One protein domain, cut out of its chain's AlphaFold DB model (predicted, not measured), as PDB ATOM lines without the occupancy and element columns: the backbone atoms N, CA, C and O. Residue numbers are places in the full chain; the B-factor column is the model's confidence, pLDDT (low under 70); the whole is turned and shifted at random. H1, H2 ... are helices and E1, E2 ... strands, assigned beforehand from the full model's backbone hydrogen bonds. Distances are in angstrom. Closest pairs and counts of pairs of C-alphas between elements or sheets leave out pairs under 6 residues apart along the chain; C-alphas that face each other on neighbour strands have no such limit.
ATOM      1  N   SER A  13     126.207 106.490 122.060       90.06
ATOM      2  CA  SER A  13     125.264 105.554 121.433       90.06
ATOM      3  C   SER A  13     124.316 106.198 120.414       90.06
ATOM      4  O   SER A  13     123.534 105.484 119.799       90.06
ATOM      5  N   LYS A  14     124.327 107.532 120.278       90.38
ATOM      6  CA  LYS A  14     123.567 108.284 119.267       90.38
ATOM      7  C   LYS A  14     124.445 108.787 118.113       90.38
ATOM      8  O   LYS A  14     123.943 109.507 117.259       90.38
ATOM      9  N   LEU A  15     125.740 108.471 118.122       93.50
ATOM     10  CA  LEU A  15     126.665 108.843 117.055       93.50
ATOM     11  C   LEU A  15     126.831 107.680 116.077       93.50
ATOM     12  O   LEU A  15     126.826 106.516 116.484       93.50
ATOM     13  N   TYR A  16     127.029 108.023 114.809       95.75
ATOM     14  CA  TYR A  16     127.445 107.078 113.784       95.75
ATOM     15  C   TYR A  16     128.965 107.095 113.621       95.75
ATOM     16  O   TYR A  16     129.616 108.126 113.802       95.75
ATOM     17  N   SER A  17     129.521 105.939 113.276       96.00
ATOM     18  CA  SER A  17     130.868 105.802 112.742       96.00
ATOM     19  C   SER A  17     130.782 105.767 111.223       96.00
ATOM     20  O   SER A  17     130.378 104.756 110.648       96.00
ATOM     21  N   THR A  18     131.149 106.870 110.585       97.00
ATOM     22  CA  THR A  18     130.935 107.064 109.152       97.00
ATOM     23  C   THR A  18     131.992 106.376 108.297       97.00
ATOM     24  O   THR A  18     133.190 106.593 108.477       97.00
ATOM     25  N   VAL A  19     131.542 105.596 107.315       97.12
ATOM     26  CA  VAL A  19     132.348 105.152 106.174       97.12
ATOM     27  C   VAL A  19     132.223 106.208 105.076       97.12
ATOM     28  O   VAL A  19     131.171 106.351 104.455       97.12
ATOM     29  N   GLY A  20     133.285 106.987 104.874       95.94
ATOM     30  CA  GLY A  20     133.308 108.059 103.880       95.94
ATOM     31  C   GLY A  20     133.668 107.565 102.479       95.94
ATOM     32  O   GLY A  20     134.583 106.756 102.329       95.94
ATOM     33  N   LEU A  21     132.982 108.088 101.460       95.69
ATOM     34  CA  LEU A  21     133.252 107.832 100.042       95.69
ATOM     35  C   LEU A  21     133.704 109.101  99.313       95.69
ATOM     36  O   LEU A  21     133.139 110.175  99.514       95.69
ATOM     37  N   ASN A  22     134.705 108.958  98.445       96.25
ATOM     38  CA  ASN A  22     135.198 109.968  97.508       96.25
ATOM     39  C   ASN A  22     135.797 109.244  96.288       96.25
ATOM     40  O   ASN A  22     136.330 108.146  96.442       96.25
ATOM     41  N   GLY A  23     135.702 109.835  95.095       96.69
ATOM     42  CA  GLY A  23     136.346 109.297  93.894       96.69
ATOM     43  C   GLY A  23     135.624 108.139  93.201       96.69
ATOM     44  O   GLY A  23     136.257 107.354  92.498       96.69
ATOM     45  N   ILE A  24     134.301 108.005  93.375       97.25
ATOM     46  CA  ILE A  24     133.536 106.952  92.680       97.25
ATOM     47  C   ILE A  24     133.525 107.163  91.161       97.25
ATOM     48  O   ILE A  24     133.513 106.193  90.410       97.25
ATOM     49  N   ASN A  25     133.551 108.424  90.711       97.50
ATOM     50  CA  ASN A  25     133.613 108.761  89.294       97.50
ATOM     51  C   ASN A  25     134.919 108.269  88.681       97.50
ATOM     52  O   ASN A  25     134.903 107.571  87.673       97.50
ATOM     53  N   GLU A  26     136.034 108.585  89.332       97.75
ATOM     54  CA  GLU A  26     137.358 108.200  88.861       97.75
ATOM     55  C   GLU A  26     137.539 106.677  88.888       97.75
ATOM     56  O   GLU A  26     138.060 106.101  87.936       97.75
ATOM     57  N   ALA A  27     137.005 105.991  89.902       97.75
ATOM     58  CA  ALA A  27     136.975 104.530  89.918       97.75
ATOM     59  C   ALA A  27     136.167 103.940  88.742       97.75
ATOM     60  O   ALA A  27     136.561 102.920  88.175       97.75
ATOM     61  N   ALA A  28     135.054 104.571  88.354       98.19
ATOM     62  CA  ALA A  28     134.255 104.138  87.210       98.19
ATOM     63  C   ALA A  28     135.001 104.348  85.882       98.19
ATOM     64  O   ALA A  28     135.041 103.448  85.043       98.19
ATOM     65  N   GLU A  29     135.625 105.511  85.697       97.50
ATOM     66  CA  GLU A  29     136.383 105.843  84.485       97.50
ATOM     67  C   GLU A  29     137.619 104.965  84.308       97.50
ATOM     68  O   GLU A  29     137.891 104.530  83.190       97.50
ATOM     69  N   TYR A  30     138.314 104.633  85.399       97.38
ATOM     70  CA  TYR A  30     139.405 103.659  85.385       97.38
ATOM     71  C   TYR A  30     138.964 102.306  84.803       97.38
ATOM     72  O   TYR A  30     139.712 101.656  84.072       97.38
ATOM     73  N   LEU A  31     137.724 101.895  85.081       97.75
ATOM     74  CA  LEU A  31     137.115 100.674  84.546       97.75
ATOM     75  C   LEU A  31     136.499 100.857  83.146       97.75
ATOM     76  O   LEU A  31     135.885  99.928  82.621       97.75
ATOM     77  N   GLY A  32     136.642 102.033  82.532       97.44
ATOM     78  CA  GLY A  32     136.092 102.352  81.213       97.44
ATOM     79  C   GLY A  32     134.592 102.660  81.209       97.44
ATOM     80  O   GLY A  32     133.972 102.668  80.144       97.44
ATOM     81  N   LEU A  33     133.983 102.906  82.374       97.75
ATOM     82  CA  LEU A  33     132.578 103.290  82.477       97.75
ATOM     83  C   LEU A  33     132.403 104.795  82.267       97.75
ATOM     84  O   LEU A  33     133.190 105.617  82.728       97.75
ATOM     85  N   LYS A  34     131.302 105.166  81.610       96.31
ATOM     86  CA  LYS A  34     130.907 106.567  81.460       96.31
ATOM     87  C   LYS A  34     130.132 107.033  82.692       96.31
ATOM     88  O   LYS A  34     129.043 106.523  82.955       96.31
ATOM     89  N   CYS A  35     130.640 108.057  83.374       97.00
ATOM     90  CA  CYS A  35     129.957 108.757  84.464       97.00
ATOM     91  C   CYS A  35     128.758 109.568  83.945       97.00
ATOM     92  O   CYS A  35     128.864 110.760  83.674       97.00
ATOM     93  N   SER A  36     127.607 108.923  83.765       96.81
ATOM     94  CA  SER A  36     126.359 109.581  83.366       96.81
ATOM     95  C   SER A  36     125.151 108.808  83.882       96.81
ATOM     96  O   SER A  36     125.285 107.720  84.434       96.81
ATOM     97  N   TYR A  37     123.942 109.330  83.667       96.94
ATOM     98  CA  TYR A  37     122.725 108.578  83.960       96.94
ATOM     99  C   TYR A  37     122.535 107.438  82.941       96.94
ATOM    100  O   TYR A  37     121.908 107.613  81.898       96.94
ATOM    101  N   ASN A  38     123.154 106.289  83.214       97.31
ATOM    102  CA  ASN A  38     123.075 105.056  82.433       97.31
ATOM    103  C   ASN A  38     123.110 103.835  83.368       97.31
ATOM    104  O   ASN A  38     123.571 103.944  84.507       97.31
ATOM    105  N   ASP A  39     122.629 102.686  82.892       97.81
ATOM    106  CA  ASP A  39     122.475 101.497  83.739       97.81
ATOM    107  C   ASP A  39     123.818 100.926  84.213       97.81
ATOM    108  O   ASP A  39     123.941 100.593  85.385       97.81
ATOM    109  N   GLY A  40     124.861 100.927  83.376       98.31
ATOM    110  CA  GLY A  40     126.183 100.423  83.774       98.31
ATOM    111  C   GLY A  40     126.814 101.226  84.917       98.31
ATOM    112  O   GLY A  40     127.336 100.660  85.877       98.31
ATOM    113  N   TYR A  41     126.719 102.554  84.866       98.31
ATOM    114  CA  TYR A  41     127.209 103.413  85.945       98.31
ATOM    115  C   TYR A  41     126.339 103.321  87.206       98.31
ATOM    116  O   TYR A  41     126.864 103.334  88.321       98.31
ATOM    117  N   LYS A  42     125.019 103.174  87.044       98.12
ATOM    118  CA  LYS A  42     124.075 102.945  88.147       98.12
ATOM    119  C   LYS A  42     124.394 101.640  88.882       98.12
ATOM    120  O   LYS A  42     124.511 101.645  90.104       98.12
ATOM    121  N   GLU A  43     124.583 100.546  88.147       98.12
ATOM    122  CA  GLU A  43     124.957  99.237  88.692       98.12
ATOM    123  C   GLU A  43     126.302  99.288  89.419       98.12
ATOM    124  O   GLU A  43     126.414  98.785  90.536       98.12
ATOM    125  N   PHE A  44     127.301  99.959  88.839       98.50
ATOM    126  CA  PHE A  44     128.603 100.158  89.476       98.50
ATOM    127  C   PHE A  44     128.501 100.938  90.793       98.50
ATOM    128  O   PHE A  44     129.029 100.500  91.819       98.50
ATOM    129  N   CYS A  45     127.784 102.066  90.793       97.62
ATOM    130  CA  CYS A  45     127.562 102.846  92.009       97.62
ATOM    131  C   CYS A  45     126.866 102.000  93.081       97.62
ATOM    132  O   CYS A  45     127.330 101.956  94.220       97.62
ATOM    133  N   HIS A  46     125.807 101.276  92.703       96.94
ATOM    134  CA  HIS A  46     125.062 100.398  93.604       96.94
ATOM    135  C   HIS A  46     125.882  99.237  94.150       96.94
ATOM    136  O   HIS A  46     125.686  98.863  95.305       96.94
ATOM    137  N   LEU A  47     126.787  98.666  93.358       97.50
ATOM    138  CA  LEU A  47     127.690  97.626  93.834       97.50
ATOM    139  C   LEU A  47     128.505  98.146  95.022       97.50
ATOM    140  O   LEU A  47     128.555  97.498  96.066       97.50
ATOM    141  N   ILE A  48     129.093  99.336  94.894       97.56
ATOM    142  CA  ILE A  48     129.920  99.938  95.944       97.56
ATOM    143  C   ILE A  48     129.063 100.316  97.154       97.56
ATOM    144  O   ILE A  48     129.299  99.843  98.270       97.56
ATOM    145  N   THR A  49     128.047 101.154  96.953       96.81
ATOM    146  CA  THR A  49     127.244 101.702  98.051       96.81
ATOM    147  C   THR A  49     126.381 100.634  98.725       96.81
ATOM    148  O   THR A  49     126.210 100.659  99.944       96.81
ATOM    149  N   GLY A  50     125.877  99.664  97.960       96.94
ATOM    150  CA  GLY A  50     125.125  98.512  98.449       96.94
ATOM    151  C   GLY A  50     125.982  97.592  99.310       96.94
ATOM    152  O   GLY A  50     125.579  97.273 100.429       96.94
ATOM    153  N   THR A  51     127.199  97.263  98.860       97.81
ATOM    154  CA  THR A  51     128.144  96.450  99.646       97.81
ATOM    155  C   THR A  51     128.435  97.097 100.999       97.81
ATOM    156  O   THR A  51     128.361  96.440 102.039       97.81
ATOM    157  N   ILE A  52     128.709  98.405 101.020       97.62
ATOM    158  CA  ILE A  52     128.972  99.123 102.274       97.62
ATOM    159  C   ILE A  52     127.713  99.159 103.149       97.62
ATOM    160  O   ILE A  52     127.802  98.899 104.346       97.62
ATOM    161  N   SER A  53     126.530  99.404 102.574       96.88
ATOM    162  CA  SER A  53     125.257  99.398 103.314       96.88
ATOM    163  C   SER A  53     124.991  98.053 104.003       96.88
ATOM    164  O   SER A  53     124.589  98.010 105.170       96.88
ATOM    165  N   GLU A  54     125.240  96.937 103.315       97.50
ATOM    166  CA  GLU A  54     125.100  95.592 103.882       97.50
ATOM    167  C   GLU A  54     126.089  95.348 105.024       97.50
ATOM    168  O   GLU A  54     125.703  94.849 106.088       97.50
ATOM    169  N   LEU A  55     127.350  95.749 104.847       97.75
ATOM    170  CA  LEU A  55     128.373  95.637 105.886       97.75
ATOM    171  C   LEU A  55     128.065  96.530 107.092       97.75
ATOM    172  O   LEU A  55     128.220  96.072 108.228       97.75
ATOM    173  N   ASN A  56     127.564  97.746 106.884       97.38
ATOM    174  CA  ASN A  56     127.142  98.640 107.960       97.38
ATOM    175  C   ASN A  56     126.026  98.005 108.789       97.38
ATOM    176  O   ASN A  56     126.122  97.956 110.016       97.38
ATOM    177  N   LYS A  57     124.997  97.447 108.139       96.06
ATOM    178  CA  LYS A  57     123.892  96.752 108.820       96.06
ATOM    179  C   LYS A  57     124.380  95.534 109.596       96.06
ATOM    180  O   LYS A  57     123.986  95.350 110.744       96.06
ATOM    181  N   LYS A  58     125.253  94.724 108.991       97.50
ATOM    182  CA  LYS A  58     125.804  93.506 109.602       97.50
ATOM    183  C   LYS A  58     126.654  93.798 110.840       97.50
ATOM    184  O   LYS A  58     126.609  93.027 111.794       97.50
ATOM    185  N   ASN A  59     127.441  94.873 110.814       96.81
ATOM    186  CA  ASN A  59     128.401  95.192 111.874       96.81
ATOM    187  C   ASN A  59     127.875  96.211 112.898       96.81
ATOM    188  O   ASN A  59     128.511  96.427 113.931       96.81
ATOM    189  N   SER A  60     126.716  96.824 112.650       96.06
ATOM    190  CA  SER A  60     126.082  97.729 113.606       96.06
ATOM    191  C   SER A  60     125.519  96.981 114.816       96.06
ATOM    192  O   SER A  60     124.912  95.917 114.717       96.06
ATOM    193  N   THR A  61     125.663  97.592 115.987       94.88
ATOM    194  CA  THR A  61     125.072  97.142 117.250       94.88
ATOM    195  C   THR A  61     124.236  98.264 117.865       94.88
ATOM    196  O   THR A  61     124.321  99.422 117.465       94.88
ATOM    197  N   LYS A  62     123.468  97.967 118.921       89.12
ATOM    198  CA  LYS A  62     122.702  98.997 119.653       89.12
ATOM    199  C   LYS A  62     123.565 100.119 120.248       89.12
ATOM    200  O   LYS A  62     123.029 101.162 120.601       89.12
ATOM    201  N   LYS A  63     124.868  99.887 120.439       91.81
ATOM    202  CA  LYS A  63     125.792 100.854 121.054       91.81
ATOM    203  C   LYS A  63     126.714 101.532 120.045       91.81
ATOM    204  O   LYS A  63     127.386 102.485 120.422       91.81
ATOM    205  N   PHE A  64     126.777 101.021 118.819       94.44
ATOM    206  CA  PHE A  64     127.724 101.461 117.808       94.44
ATOM    207  C   PHE A  64     127.111 101.238 116.432       94.44
ATOM    208  O   PHE A  64     126.926 100.089 116.027       94.44
ATOM    209  N   GLN A  65     126.750 102.321 115.755       95.25
ATOM    210  CA  GLN A  65     126.109 102.272 114.447       95.25
ATOM    211  C   GLN A  65     127.055 102.813 113.385       95.25
ATOM    212  O   GLN A  65     127.813 103.744 113.647       95.25
ATOM    213  N   PHE A  66     126.997 102.228 112.197       97.19
ATOM    214  CA  PHE A  66     127.695 102.727 111.021       97.19
ATOM    215  C   PHE A  66     126.708 103.412 110.084       97.19
ATOM    216  O   PHE A  66     125.540 103.031 110.035       97.19
ATOM    217  N   ASN A  67     127.203 104.389 109.339       96.75
ATOM    218  CA  ASN A  67     126.528 104.961 108.183       96.75
ATOM    219  C   ASN A  67     127.552 105.188 107.058       96.75
ATOM    220  O   ASN A  67     128.761 105.051 107.257       96.75
ATOM    221  N   THR A  68     127.063 105.523 105.875       96.62
ATOM    222  CA  THR A  68     127.855 105.824 104.686       96.62
ATOM    223  C   THR A  68     127.531 107.222 104.204       96.62
ATOM    224  O   THR A  68     126.371 107.540 103.938       96.62
ATOM    225  N   GLU A  69     128.564 108.037 104.038       95.56
ATOM    226  CA  GLU A  69     128.449 109.408 103.552       95.56
ATOM    227  C   GLU A  69     129.335 109.595 102.326       95.56
ATOM    228  O   GLU A  69     130.481 109.139 102.293       95.56
ATOM    229  N   PHE A  70     128.815 110.298 101.326       93.12
ATOM    230  CA  PHE A  70     129.662 110.847 100.278       93.12
ATOM    231  C   PHE A  70     130.301 112.121 100.826       93.12
ATOM    232  O   PHE A  70     129.650 113.161 100.937       93.12
ATOM    233  N   VAL A  71     131.548 112.008 101.279       93.75
ATOM    234  CA  VAL A  71     132.164 113.053 102.097       93.75
ATOM    235  C   VAL A  71     132.574 114.246 101.232       93.75
ATOM    236  O   VAL A  71     133.021 114.047 100.101       93.75
ATOM    237  N   PRO A  72     132.531 115.488 101.755       91.94
ATOM    238  CA  PRO A  72     132.954 116.672 101.003       91.94
ATOM    239  C   PRO A  72     134.384 116.558 100.459       91.94
ATOM    240  O   PRO A  72     134.667 116.974  99.339       91.94
ATOM    241  N   ALA A  73     135.276 115.946 101.245       93.81
ATOM    242  CA  ALA A  73     136.664 115.663 100.884       93.81
ATOM    243  C   ALA A  73     137.483 116.883 100.414       93.81
ATOM    244  O   ALA A  73     138.459 116.695  99.696       93.81
ATOM    245  N   GLU A  74     137.168 118.108 100.857       89.12
ATOM    246  CA  GLU A  74     137.794 119.360 100.376       89.12
ATOM    247  C   GLU A  74     139.329 119.295 100.283       89.12
ATOM    248  O   GLU A  74     139.921 119.654  99.268       89.12
ATOM    249  N   SER A  75     139.991 118.779 101.326       92.38
ATOM    250  CA  SER A  75     141.449 118.589 101.321       92.38
ATOM    251  C   SER A  75     141.895 117.172 100.959       92.38
ATOM    252  O   SER A  75     143.042 116.984 100.557       92.38
ATOM    253  N   LEU A  76     141.029 116.171 101.130       95.50
ATOM    254  CA  LEU A  76     141.373 114.763 100.925       95.50
ATOM    255  C   LEU A  76     141.352 114.388  99.441       95.50
ATOM    256  O   LEU A  76     142.229 113.665  98.989       95.50
ATOM    257  N   SER A  77     140.413 114.938  98.677       96.19
ATOM    258  CA  SER A  77     140.236 114.674  97.251       96.19
ATOM    259  C   SER A  77     141.505 114.981  96.439       96.19
ATOM    260  O   SER A  77     141.980 114.144  95.673       96.19
ATOM    261  N   SER A  78     142.130 116.142  96.673       96.88
ATOM    262  CA  SER A  78     143.395 116.505  96.016       96.88
ATOM    263  C   SER A  78     144.602 115.707  96.525       96.88
ATOM    264  O   SER A  78     145.603 115.597  95.818       96.88
ATOM    265  N   LYS A  79     144.539 115.153  97.743       97.50
ATOM    266  CA  LYS A  79     145.590 114.279  98.287       97.50
ATOM    267  C   LYS A  79     145.510 112.880  97.695       97.50
ATOM    268  O   LYS A  79     146.537 112.402  97.239       97.50
ATOM    269  N   ASN A  80     144.316 112.287  97.635       96.56
ATOM    270  CA  ASN A  80     144.091 110.987  97.000       96.56
ATOM    271  C   ASN A  80     144.606 110.995  95.557       96.56
ATOM    272  O   ASN A  80     145.427 110.160  95.205       96.56
ATOM    273  N   TYR A  81     144.245 112.022  94.776       97.62
ATOM    274  CA  TYR A  81     144.776 112.208  93.423       97.62
ATOM    275  C   TYR A  81     146.314 112.237  93.384       97.62
ATOM    276  O   TYR A  81     146.932 111.615  92.525       97.62
ATOM    277  N   LYS A  82     146.953 112.988  94.293       98.06
ATOM    278  CA  LYS A  82     148.418 113.120  94.323       98.06
ATOM    279  C   LYS A  82     149.106 111.817  94.708       98.06
ATOM    280  O   LYS A  82     150.071 111.466  94.047       98.06
ATOM    281  N   TRP A  83     148.607 111.119  95.724       97.94
ATOM    282  CA  TRP A  83     149.157 109.834  96.154       97.94
ATOM    283  C   TRP A  83     149.045 108.789  95.050       97.94
ATOM    284  O   TRP A  83     150.045 108.167  94.710       97.94
ATOM    285  N   ASP A  84     147.877 108.683  94.411       98.06
ATOM    286  CA  ASP A  84     147.686 107.736  93.314       98.06
ATOM    287  C   ASP A  84     148.630 108.044  92.140       98.06
ATOM    288  O   ASP A  84     149.254 107.146  91.576       98.06
ATOM    289  N   LYS A  85     148.810 109.331  91.818       98.06
ATOM    290  CA  LYS A  85     149.747 109.782  90.783       98.06
ATOM    291  C   LYS A  85     151.213 109.513  91.134       98.06
ATOM    292  O   LYS A  85     151.984 109.143  90.252       98.06
ATOM    293  N   GLU A  86     151.609 109.738  92.385       98.19
ATOM    294  CA  GLU A  86     152.968 109.485  92.887       98.19
ATOM    295  C   GLU A  86     153.315 107.989  92.843       98.19
ATOM    296  O   GLU A  86     154.434 107.637  92.464       98.19
ATOM    297  N   ASP A  87     152.341 107.122  93.124       98.25
ATOM    298  CA  ASP A  87     152.480 105.662  93.075       98.25
ATOM    299  C   ASP A  87     152.345 105.076  91.652       98.25
ATOM    300  O   ASP A  87     152.508 103.872  91.446       98.25
ATOM    301  N   GLY A  88     152.085 105.916  90.644       97.75
ATOM    302  CA  GLY A  88     151.969 105.502  89.243       97.75
ATOM    303  C   GLY A  88     150.645 104.818  88.891       97.75
ATOM    304  O   GLY A  88     150.568 104.139  87.863       97.75
ATOM    305  N   TYR A  89     149.606 104.988  89.712       97.25
ATOM    306  CA  TYR A  89     148.250 104.575  89.368       97.25
ATOM    307  C   TYR A  89     147.641 105.498  88.308       97.25
ATOM    308  O   TYR A  89     148.106 106.610  88.043       97.25
ATOM    309  N   TRP A  90     146.574 105.009  87.679       97.81
ATOM    310  CA  TRP A  90     145.792 105.820  86.759       97.81
ATOM    311  C   TRP A  90     145.110 106.966  87.511       97.81
ATOM    312  O   TRP A  90     144.511 106.758  88.564       97.81
ATOM    313  N   VAL A  91     145.165 108.159  86.924       97.88
ATOM    314  CA  VAL A  91     144.456 109.355  87.384       97.88
ATOM    315  C   VAL A  91     143.898 110.102  86.168       97.88
ATOM    316  O   VAL A  91     144.487 110.010  85.086       97.88
ATOM    317  N   PRO A  92     142.800 110.864  86.308       95.44
ATOM    318  CA  PRO A  92     142.282 111.669  85.207       95.44
ATOM    319  C   PRO A  92     143.277 112.768  84.788       95.44
ATOM    320  O   PRO A  92     143.997 113.339  85.613       95.44
ATOM    321  N   GLU A  93     143.311 113.072  83.490       93.12
ATOM    322  CA  GLU A  93     144.201 114.095  82.913       93.12
ATOM    323  C   GLU A  93     143.596 115.505  82.960       93.12
ATOM    324  O   GLU A  93     144.319 116.499  83.018       93.12
ATOM    325  N   ASP A  94     142.267 115.603  82.952       93.44
ATOM    326  CA  ASP A  94     141.497 116.846  82.861       93.44
ATOM    327  C   ASP A  94     141.192 117.488  84.227       93.44
ATOM    328  O   ASP A  94     140.621 118.578  84.294       93.44
ATOM    329  N   ARG A  95     141.576 116.835  85.331       93.62
ATOM    330  CA  ARG A  95     141.407 117.329  86.705       93.62
ATOM    331  C   ARG A  95     142.517 116.831  87.624       93.62
ATOM    332  O   ARG A  95     143.208 115.866  87.326       93.62
ATOM    333  N   ASN A  96     142.679 117.503  88.759       94.94
ATOM    334  CA  ASN A  96     143.727 117.235  89.753       94.94
ATOM    335  C   ASN A  96     143.175 116.881  91.147       94.94
ATOM    336  O   ASN A  96     143.871 117.020  92.156       94.94
ATOM    337  N   LEU A  97     141.903 116.489  91.202       95.62
ATOM    338  CA  LEU A  97     141.169 116.131  92.407       95.62
ATOM    339  C   LEU A  97     140.029 115.176  92.031       95.62
ATOM    340  O   LEU A  97     139.526 115.223  90.908       95.62
ATOM    341  N   TYR A  98     139.628 114.321  92.966       97.00
ATOM    342  CA  TYR A  98     138.534 113.360  92.812       97.00
ATOM    343  C   TYR A  98     137.167 113.940  93.165       97.00
ATOM    344  O   TYR A  98     137.021 114.699  94.130       97.00
ATOM    345  N   ASN A  99     136.136 113.553  92.422       95.06
ATOM    346  CA  ASN A  99     134.797 114.088  92.632       95.06
ATOM    347  C   ASN A  99     134.161 113.557  93.932       95.06
ATOM    348  O   ASN A  99     134.283 112.385  94.299       95.06
ATOM    349  N   SER A 100     133.438 114.449  94.615       93.75
ATOM    350  CA  SER A 100     132.629 114.154  95.812       93.75
ATOM    351  C   SER A 100     131.130 114.094  95.485       93.75
ATOM    352  O   SER A 100     130.284 114.420  96.311       93.75
ATOM    353  N   TYR A 101     130.808 113.705  94.254       95.00
ATOM    354  CA  TYR A 101     129.459 113.644  93.703       95.00
ATOM    355  C   TYR A 101     129.274 112.319  92.964       95.00
ATOM    356  O   TYR A 101     130.232 111.608  92.697       95.00
ATOM    357  N   PHE A 102     128.044 112.009  92.559       96.19
ATOM    358  CA  PHE A 102     127.790 110.959  91.568       96.19
ATOM    359  C   PHE A 102     127.945 111.439  90.115       96.19
ATOM    360  O   PHE A 102     127.754 110.656  89.190       96.19
ATOM    361  N   TYR A 103     128.296 112.706  89.888       95.62
ATOM    362  CA  TYR A 103     128.526 113.293  88.567       95.62
ATOM    363  C   TYR A 103     129.880 114.000  88.525       95.62
ATOM    364  O   TYR A 103     130.395 114.429  89.553       95.62
ATOM    365  N   LEU A 104     130.427 114.172  87.323       94.25
ATOM    366  CA  LEU A 104     131.630 114.971  87.122       94.25
ATOM    367  C   LEU A 104     131.272 116.457  87.224       94.25
ATOM    368  O   LEU A 104     130.524 116.974  86.394       94.25
ATOM    369  N   ALA A 105     131.787 117.155  88.237       90.06
ATOM    370  CA  ALA A 105     131.452 118.563  88.466       90.06
ATOM    371  C   ALA A 105     131.871 119.480  87.303       90.06
ATOM    372  O   ALA A 105     131.209 120.487  87.046       90.06
ATOM    373  N   SER A 106     132.944 119.108  86.600       87.38
ATOM    374  CA  SER A 106     133.494 119.816  85.447       87.38
ATOM    375  C   SER A 106     132.841 119.450  84.111       87.38
ATOM    376  O   SER A 106     133.135 120.119  83.126       87.38
ATOM    377  N   ASP A 107     131.977 118.426  84.038       90.88
ATOM    378  CA  ASP A 107     131.384 118.012  82.762       90.88
ATOM    379  C   ASP A 107     130.283 118.995  82.316       90.88
ATOM    380  O   ASP A 107     129.215 119.058  82.946       90.88
ATOM    381  N   PRO A 108     130.487 119.736  81.206       87.75
ATOM    382  CA  PRO A 108     129.494 120.680  80.702       87.75
ATOM    383  C   PRO A 108     128.263 119.981  80.112       87.75
ATOM    384  O   PRO A 108     127.231 120.621  79.917       87.75
ATOM    385  N   ASN A 109     128.345 118.678  79.824       90.94
ATOM    386  CA  ASN A 109     127.263 117.923  79.194       90.94
ATOM    387  C   ASN A 109     126.284 117.323  80.208       90.94
ATOM    388  O   ASN A 109     125.195 116.890  79.826       90.94
ATOM    389  N   THR A 110     126.636 117.296  81.497       94.44
ATOM    390  CA  THR A 110     125.729 116.817  82.539       94.44
ATOM    391  C   THR A 110     124.687 117.893  82.847       94.44
ATOM    392  O   THR A 110     124.945 118.853  83.582       94.44
ATOM    393  N   SER A 111     123.484 117.703  82.300       95.38
ATOM    394  CA  SER A 111     122.351 118.614  82.482       95.38
ATOM    395  C   SER A 111     121.934 118.745  83.952       95.38
ATOM    396  O   SER A 111     122.099 117.815  84.741       95.38
ATOM    397  N   ILE A 112     121.309 119.872  84.320       95.50
ATOM    398  CA  ILE A 112     120.754 120.080  85.672       95.50
ATOM    399  C   ILE A 112     119.831 118.917  86.065       95.50
ATOM    400  O   ILE A 112     119.955 118.364  87.156       95.50
ATOM    401  N   LEU A 113     118.944 118.496  85.159       97.19
ATOM    402  CA  LEU A 113     118.000 117.409  85.420       97.19
ATOM    403  C   LEU A 113     118.696 116.058  85.620       97.19
ATOM    404  O   LEU A 113     118.216 115.245  86.411       97.19
ATOM    405  N   ASP A 114     119.818 115.810  84.946       97.31
ATOM    406  CA  ASP A 114     120.598 114.594  85.167       97.31
ATOM    407  C   ASP A 114     121.387 114.652  86.473       97.31
ATOM    408  O   ASP A 114     121.451 113.636  87.157       97.31
ATOM    409  N   ARG A 115     121.880 115.823  86.908       97.00
ATOM    410  CA  ARG A 115     122.471 115.975  88.255       97.00
ATOM    411  C   ARG A 115     121.470 115.597  89.348       97.00
ATOM    412  O   ARG A 115     121.819 114.857  90.266       97.00
ATOM    413  N   PHE A 116     120.213 116.026  89.204       98.12
ATOM    414  CA  PHE A 116     119.116 115.628  90.091       98.12
ATOM    415  C   PHE A 116     118.839 114.119  90.055       98.12
ATOM    416  O   PHE A 116     118.601 113.535  91.107       98.12
ATOM    417  N   LYS A 117     118.890 113.459  88.888       97.94
ATOM    418  CA  LYS A 117     118.755 111.989  88.810       97.94
ATOM    419  C   LYS A 117     119.941 111.265  89.450       97.94
ATOM    420  O   LYS A 117     119.736 110.299  90.174       97.94
ATOM    421  N   LEU A 118     121.160 111.747  89.211       97.19
ATOM    422  CA  LEU A 118     122.407 111.201  89.756       97.19
ATOM    423  C   LEU A 118     122.509 111.388  91.279       97.19
ATOM    424  O   LEU A 118     123.235 110.655  91.930       97.19
ATOM    425  N   HIS A 119     121.762 112.331  91.861       96.94
ATOM    426  CA  HIS A 119     121.554 112.458  93.314       96.94
ATOM    427  C   HIS A 119     120.167 111.977  93.768       96.94
ATOM    428  O   HIS A 119     119.768 112.157  94.920       96.94
ATOM    429  N   GLY A 120     119.420 111.353  92.862       97.00
ATOM    430  CA  GLY A 120     118.113 110.788  93.129       97.00
ATOM    431  C   GLY A 120     118.206 109.435  93.823       97.00
ATOM    432  O   GLY A 120     119.285 108.883  94.058       97.00
ATOM    433  N   ARG A 121     117.038 108.860  94.100       96.56
ATOM    434  CA  ARG A 121     116.884 107.613  94.863       96.56
ATOM    435  C   ARG A 121     117.658 106.432  94.273       96.56
ATOM    436  O   ARG A 121     118.085 105.561  95.020       96.56
ATOM    437  N   GLU A 122     117.835 106.410  92.955       96.38
ATOM    438  CA  GLU A 122     118.574 105.360  92.239       96.38
ATOM    439  C   GLU A 122     120.091 105.400  92.461       96.38
ATOM    440  O   GLU A 122     120.775 104.476  92.060       96.38
ATOM    441  N   PHE A 123     120.639 106.447  93.071       96.06
ATOM    442  CA  PHE A 123     122.065 106.515  93.417       96.06
ATOM    443  C   PHE A 123     122.246 106.642  94.927       96.06
ATOM    444  O   PHE A 123     123.135 106.037  95.524       96.06
ATOM    445  N   THR A 124     121.354 107.392  95.573       95.12
ATOM    446  CA  THR A 124     121.469 107.733  96.992       95.12
ATOM    447  C   THR A 124     120.687 106.800  97.908       95.12
ATOM    448  O   THR A 124     120.904 106.824  99.113       95.12
ATOM    449  N   GLY A 125     119.822 105.926  97.379       92.75
ATOM    450  CA  GLY A 125     118.916 105.089  98.178       92.75
ATOM    451  C   GLY A 125     119.600 104.073  99.103       92.75
ATOM    452  O   GLY A 125     118.969 103.556 100.021       92.75
ATOM    453  N   THR A 126     120.881 103.786  98.877       91.94
ATOM    454  CA  THR A 126     121.719 102.932  99.738       91.94
ATOM    455  C   THR A 126     122.578 103.721 100.731       91.94
ATOM    456  O   THR A 126     123.242 103.105 101.561       91.94
ATOM    457  N   LEU A 127     122.599 105.057 100.637       91.69
ATOM    458  CA  LEU A 127     123.291 105.941 101.573       91.69
ATOM    459  C   LEU A 127     122.367 106.293 102.745       91.69
ATOM    460  O   LEU A 127     121.197 106.618 102.558       91.69
ATOM    461  N   ASP A 128     122.914 106.270 103.953       87.31
ATOM    462  CA  ASP A 128     122.235 106.610 105.210       87.31
ATOM    463  C   ASP A 128     122.946 107.737 105.988       87.31
ATOM    464  O   ASP A 128     122.386 108.271 106.945       87.31
ATOM    465  N   GLY A 129     124.147 108.145 105.559       82.81
ATOM    466  CA  GLY A 129     124.856 109.353 106.005       82.81
ATOM    467  C   GLY A 129     124.667 110.567 105.094       82.81
ATOM    468  O   GLY A 129     124.857 111.691 105.542       82.81
ATOM    469  N   GLY A 130     124.201 110.350 103.862       86.31
ATOM    470  CA  GLY A 130     123.762 111.404 102.951       86.31
ATOM    471  C   GLY A 130     124.785 111.825 101.894       86.31
ATOM    472  O   GLY A 130     125.938 111.394 101.873       86.31
ATOM    473  N   VAL A 131     124.293 112.647 100.970       91.56
ATOM    474  CA  VAL A 131     125.048 113.359  99.936       91.56
ATOM    475  C   VAL A 131     124.237 114.590  99.535       91.56
ATOM    476  O   VAL A 131     123.010 114.513  99.430       91.56
ATOM    477  N   GLY A 132     124.902 115.730  99.356       93.06
ATOM    478  CA  GLY A 132     124.268 116.976  98.934       93.06
ATOM    479  C   GLY A 132     124.539 117.271  97.464       93.06
ATOM    480  O   GLY A 132     125.694 117.317  97.046       93.06
ATOM    481  N   LEU A 133     123.484 117.518  96.685       96.00
ATOM    482  CA  LEU A 133     123.629 118.070  95.340       96.00
ATOM    483  C   LEU A 133     123.885 119.579  95.420       96.00
ATOM    484  O   LEU A 133     122.983 120.348  95.749       96.00
ATOM    485  N   HIS A 134     125.081 120.010  95.032       94.38
ATOM    486  CA  HIS A 134     125.403 121.422  94.833       94.38
ATOM    487  C   HIS A 134     125.116 121.814  93.376       94.38
ATOM    488  O   HIS A 134     125.956 121.675  92.482       94.38
ATOM    489  N   CYS A 135     123.889 122.263  93.106       94.38
ATOM    490  CA  CYS A 135     123.453 122.603  91.758       94.38
ATOM    491  C   CYS A 135     123.949 123.999  91.359       94.38
ATOM    492  O   CYS A 135     123.276 125.001  91.599       94.38
ATOM    493  N   ASN A 136     125.126 124.057  90.733       91.56
ATOM    494  CA  ASN A 136     125.674 125.298  90.179       91.56
ATOM    495  C   ASN A 136     124.799 125.824  89.027       91.56
ATOM    496  O   ASN A 136     124.484 125.072  88.099       91.56
ATOM    497  N   LEU A 137     124.437 127.104  89.091       91.56
ATOM    498  CA  LEU A 137     123.684 127.854  88.089       91.56
ATOM    499  C   LEU A 137     124.432 129.153  87.772       91.56
ATOM    500  O   LEU A 137     125.032 129.747  88.663       91.56
ATOM    501  N   ASN A 138     124.353 129.620  86.526       87.50
ATOM    502  CA  ASN A 138     124.993 130.882  86.135       87.50
ATOM    503  C   ASN A 138     124.273 132.102  86.727       87.50
ATOM    504  O   ASN A 138     124.911 133.089  87.073       87.50
ATOM    505  N   GLU A 139     122.948 132.022  86.852       89.19
ATOM    506  CA  GLU A 139     122.094 133.108  87.328       89.19
ATOM    507  C   GLU A 139     120.931 132.560  88.161       89.19
ATOM    508  O   GLU A 139     120.621 131.360  88.148       89.19
ATOM    509  N   HIS A 140     120.261 133.458  88.882       92.00
ATOM    510  CA  HIS A 140     119.008 133.137  89.549       92.00
ATOM    511  C   HIS A 140     117.908 132.786  88.546       92.00
ATOM    512  O   HIS A 140     117.725 133.445  87.526       92.00
ATOM    513  N   LEU A 141     117.128 131.761  88.884       94.31
ATOM    514  CA  LEU A 141     115.979 131.342  88.093       94.31
ATOM    515  C   LEU A 141     114.730 132.149  88.457       94.31
ATOM    516  O   LEU A 141     114.635 132.748  89.533       94.31
ATOM    517  N   SER A 142     113.723 132.103  87.585       96.56
ATOM    518  CA  SER A 142     112.377 132.545  87.941       96.56
ATOM    519  C   SER A 142     111.795 131.666  89.053       96.56
ATOM    520  O   SER A 142     112.220 130.529  89.286       96.56
ATOM    521  N   LYS A 143     110.767 132.176  89.736       97.69
ATOM    522  CA  LYS A 143     110.043 131.412  90.759       97.69
ATOM    523  C   LYS A 143     109.493 130.098  90.193       97.69
ATOM    524  O   LYS A 143     109.609 129.061  90.837       97.69
ATOM    525  N   GLU A 144     108.931 130.136  88.990       98.38
ATOM    526  CA  GLU A 144     108.333 128.988  88.302       98.38
ATOM    527  C   GLU A 144     109.389 127.934  87.962       98.38
ATOM    528  O   GLU A 144     109.159 126.741  88.149       98.38
ATOM    529  N   GLN A 145     110.571 128.372  87.520       97.50
ATOM    530  CA  GLN A 145     111.704 127.490  87.251       97.50
ATOM    531  C   GLN A 145     112.222 126.822  88.535       97.50
ATOM    532  O   GLN A 145     112.465 125.616  88.536       97.50
ATOM    533  N   TYR A 146     112.334 127.563  89.644       97.75
ATOM    534  CA  TYR A 146     112.682 126.969  90.939       97.75
ATOM    535  C   TYR A 146     111.630 125.962  91.413       97.75
ATOM    536  O   TYR A 146     111.994 124.863  91.824       97.75
ATOM    537  N   SER A 147     110.338 126.297  91.323       98.12
ATOM    538  CA  SER A 147     109.253 125.369  91.664       98.12
ATOM    539  C   SER A 147     109.327 124.088  90.835       98.12
ATOM    540  O   SER A 147     109.267 123.001  91.402       98.12
ATOM    541  N   PHE A 148     109.572 124.200  89.527       98.31
ATOM    542  CA  PHE A 148     109.752 123.041  88.657       98.31
ATOM    543  C   PHE A 148     110.920 122.148  89.097       98.31
ATOM    544  O   PHE A 148     110.771 120.928  89.150       98.31
ATOM    545  N   LEU A 149     112.078 122.727  89.435       98.12
ATOM    546  CA  LEU A 149     113.233 121.947  89.893       98.12
ATOM    547  C   LEU A 149     112.982 121.272  91.245       98.12
ATOM    548  O   LEU A 149     113.425 120.144  91.441       98.12
ATOM    549  N   ILE A 150     112.245 121.915  92.154       98.25
ATOM    550  CA  ILE A 150     111.857 121.326  93.444       98.25
ATOM    551  C   ILE A 150     110.894 120.150  93.231       98.25
ATOM    552  O   ILE A 150     111.126 119.066  93.768       98.25
ATOM    553  N   ASP A 151     109.862 120.317  92.400       98.44
ATOM    554  CA  ASP A 151     108.930 119.237  92.046       98.44
ATOM    555  C   ASP A 151     109.663 118.069  91.376       98.44
ATOM    556  O   ASP A 151     109.407 116.893  91.650       98.44
ATOM    557  N   TYR A 152     110.635 118.390  90.523       98.50
ATOM    558  CA  TYR A 152     111.481 117.400  89.882       98.50
ATOM    559  C   TYR A 152     112.389 116.671  90.884       98.50
ATOM    560  O   TYR A 152     112.488 115.445  90.819       98.50
ATOM    561  N   ALA A 153     112.985 117.379  91.848       98.31
ATOM    562  CA  ALA A 153     113.777 116.789  92.927       98.31
ATOM    563  C   ALA A 153     112.952 115.784  93.746       98.31
ATOM    564  O   ALA A 153     113.417 114.673  94.008       98.31
ATOM    565  N   ILE A 154     111.699 116.128  94.069       98.06
ATOM    566  CA  ILE A 154     110.745 115.230  94.736       98.06
ATOM    567  C   ILE A 154     110.485 113.993  93.870       98.06
ATOM    568  O   ILE A 154     110.565 112.864  94.362       98.06
ATOM    569  N   LYS A 155     110.221 114.191  92.572       98.31
ATOM    570  CA  LYS A 155     109.937 113.108  91.620       98.31
ATOM    571  C   LYS A 155     111.080 112.094  91.528       98.31
ATOM    572  O   LYS A 155     110.813 110.894  91.524       98.31
ATOM    573  N   VAL A 156     112.330 112.552  91.454       98.06
ATOM    574  CA  VAL A 156     113.510 111.668  91.341       98.06
ATOM    575  C   VAL A 156     114.050 111.203  92.700       98.06
ATOM    576  O   VAL A 156     114.877 110.294  92.764       98.06
ATOM    577  N   GLY A 157     113.572 111.788  93.799       97.06
ATOM    578  CA  GLY A 157     114.001 111.460  95.158       97.06
ATOM    579  C   GLY A 157     115.358 112.050  95.548       97.06
ATOM    580  O   GLY A 157     116.090 111.407  96.290       97.06
ATOM    581  N   CYS A 158     115.698 113.242  95.056       97.12
ATOM    582  CA  CYS A 158     116.868 114.003  95.495       97.12
ATOM    583  C   CYS A 158     116.500 114.818  96.746       97.12
ATOM    584  O   CYS A 158     115.943 115.910  96.647       97.12
ATOM    585  N   SER A 159     116.762 114.267  97.932       91.81
ATOM    586  CA  SER A 159     116.275 114.817  99.206       91.81
ATOM    587  C   SER A 159     117.125 115.945  99.795       91.81
ATOM    588  O   SER A 159     116.647 116.650 100.680       91.81
ATOM    589  N   TYR A 160     118.369 116.111  99.340       95.38
ATOM    590  CA  TYR A 160     119.275 117.145  99.837       95.38
ATOM    591  C   TYR A 160     120.004 117.824  98.678       95.38
ATOM    592  O   TYR A 160     120.813 117.209  97.985       95.38
TER     593      TYR A 160
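This is residues 13 to 160 of the 194 residues of an uncharacterized protein of Methanobrevibacter sp (UniProt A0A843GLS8). A long helix, H2, packs with residues 48 to 59 on a ribbon of two parallel strands, E1 and E2, while H4 and H6 lie side by side in another part of the domain and short H5 packs on H2. A long stretch with no named element, residues 87 to 111, runs from the far end of H3 past the middle to H4, and residues 142 to 148, of which 143 to 148 belong to H6, stick out. The printed part has 148 residues with six named helices and three named strands, in the order E1 H1 H2 E2 H3 H4 H5 E3 H6, and its class is mostly helix. It is compact, with a radius of gyration of the C-alphas of 16.4 A and spans of 46 by 42 by 29 A.

E1, residues 16 to 21, begins at C-alpha 16 (127.445, 107.078, 113.784) and is 14.9 A long. H1 holds residues 24 to 30. H2, residues 39 to 59, measures 29.4 A and ends at C-alpha 59 (128.401, 95.192, 111.874). E2, residues 65 to 70, measures 16.9 A, and H3, residues 76 to 86, 15.1 A. H4 is residues 112 to 118, H5 residues 121 to 124 and E3 residues 133 to 136. H6, residues 143 to 156, measures 20.1 A and ends at C-alpha 156 (113.510, 111.668, 91.341).

E1 and E2 are parallel neighbours at 29 degrees, with N 17 and O 65 2.8 A apart and N 69 and O 19 3.1 A apart, both within hydrogen-bond range. With H1 and H2 between them they form a strand-helix-strand unit, two parallel neighbour strands joined through helices, whose crossover is right-handed. The closest C-alphas of H2 and E2, those of Asn 56 and Phe 66, are 5.1 A apart. H1 and H2 only just touch, with 3 pairs of C-alphas within 8 A, the closest Ala 28 and Tyr 41 at 7.2 A; H2 takes part with residues 41 to 45 alone, and they run opposite ways at a steep tilt of 52 degrees. H2 touches H5 with residues 42 to 46 alone, the closest C-alphas being Lys 42 and Phe 123 at 6.7 A. H4 touches H6, the same way at a shallow tilt of 19 degrees, with the C-alphas of Lys 117 and Val 156 closest at 5.8 A. E3 pairs with no named strand; its closest C-alpha to H4 is that of Cys 135, 7.1 A from that of Ile 112. H3 touches no helix. Every O i to N i+4 pair is within hydrogen-bond range in H1, H2, H3, H4 and H6; H5 is too short for such a pair, and its one O i to N i+3 pair is not within range.

The two C-alphas farthest apart, those of Asp 87 and Glu 144, are 50.2 A apart. The printed part has no cut. The link from H3 to H4, 25 residues, is long. The mean pLDDT of the printed part is 95.6, and no printed residue is under 70.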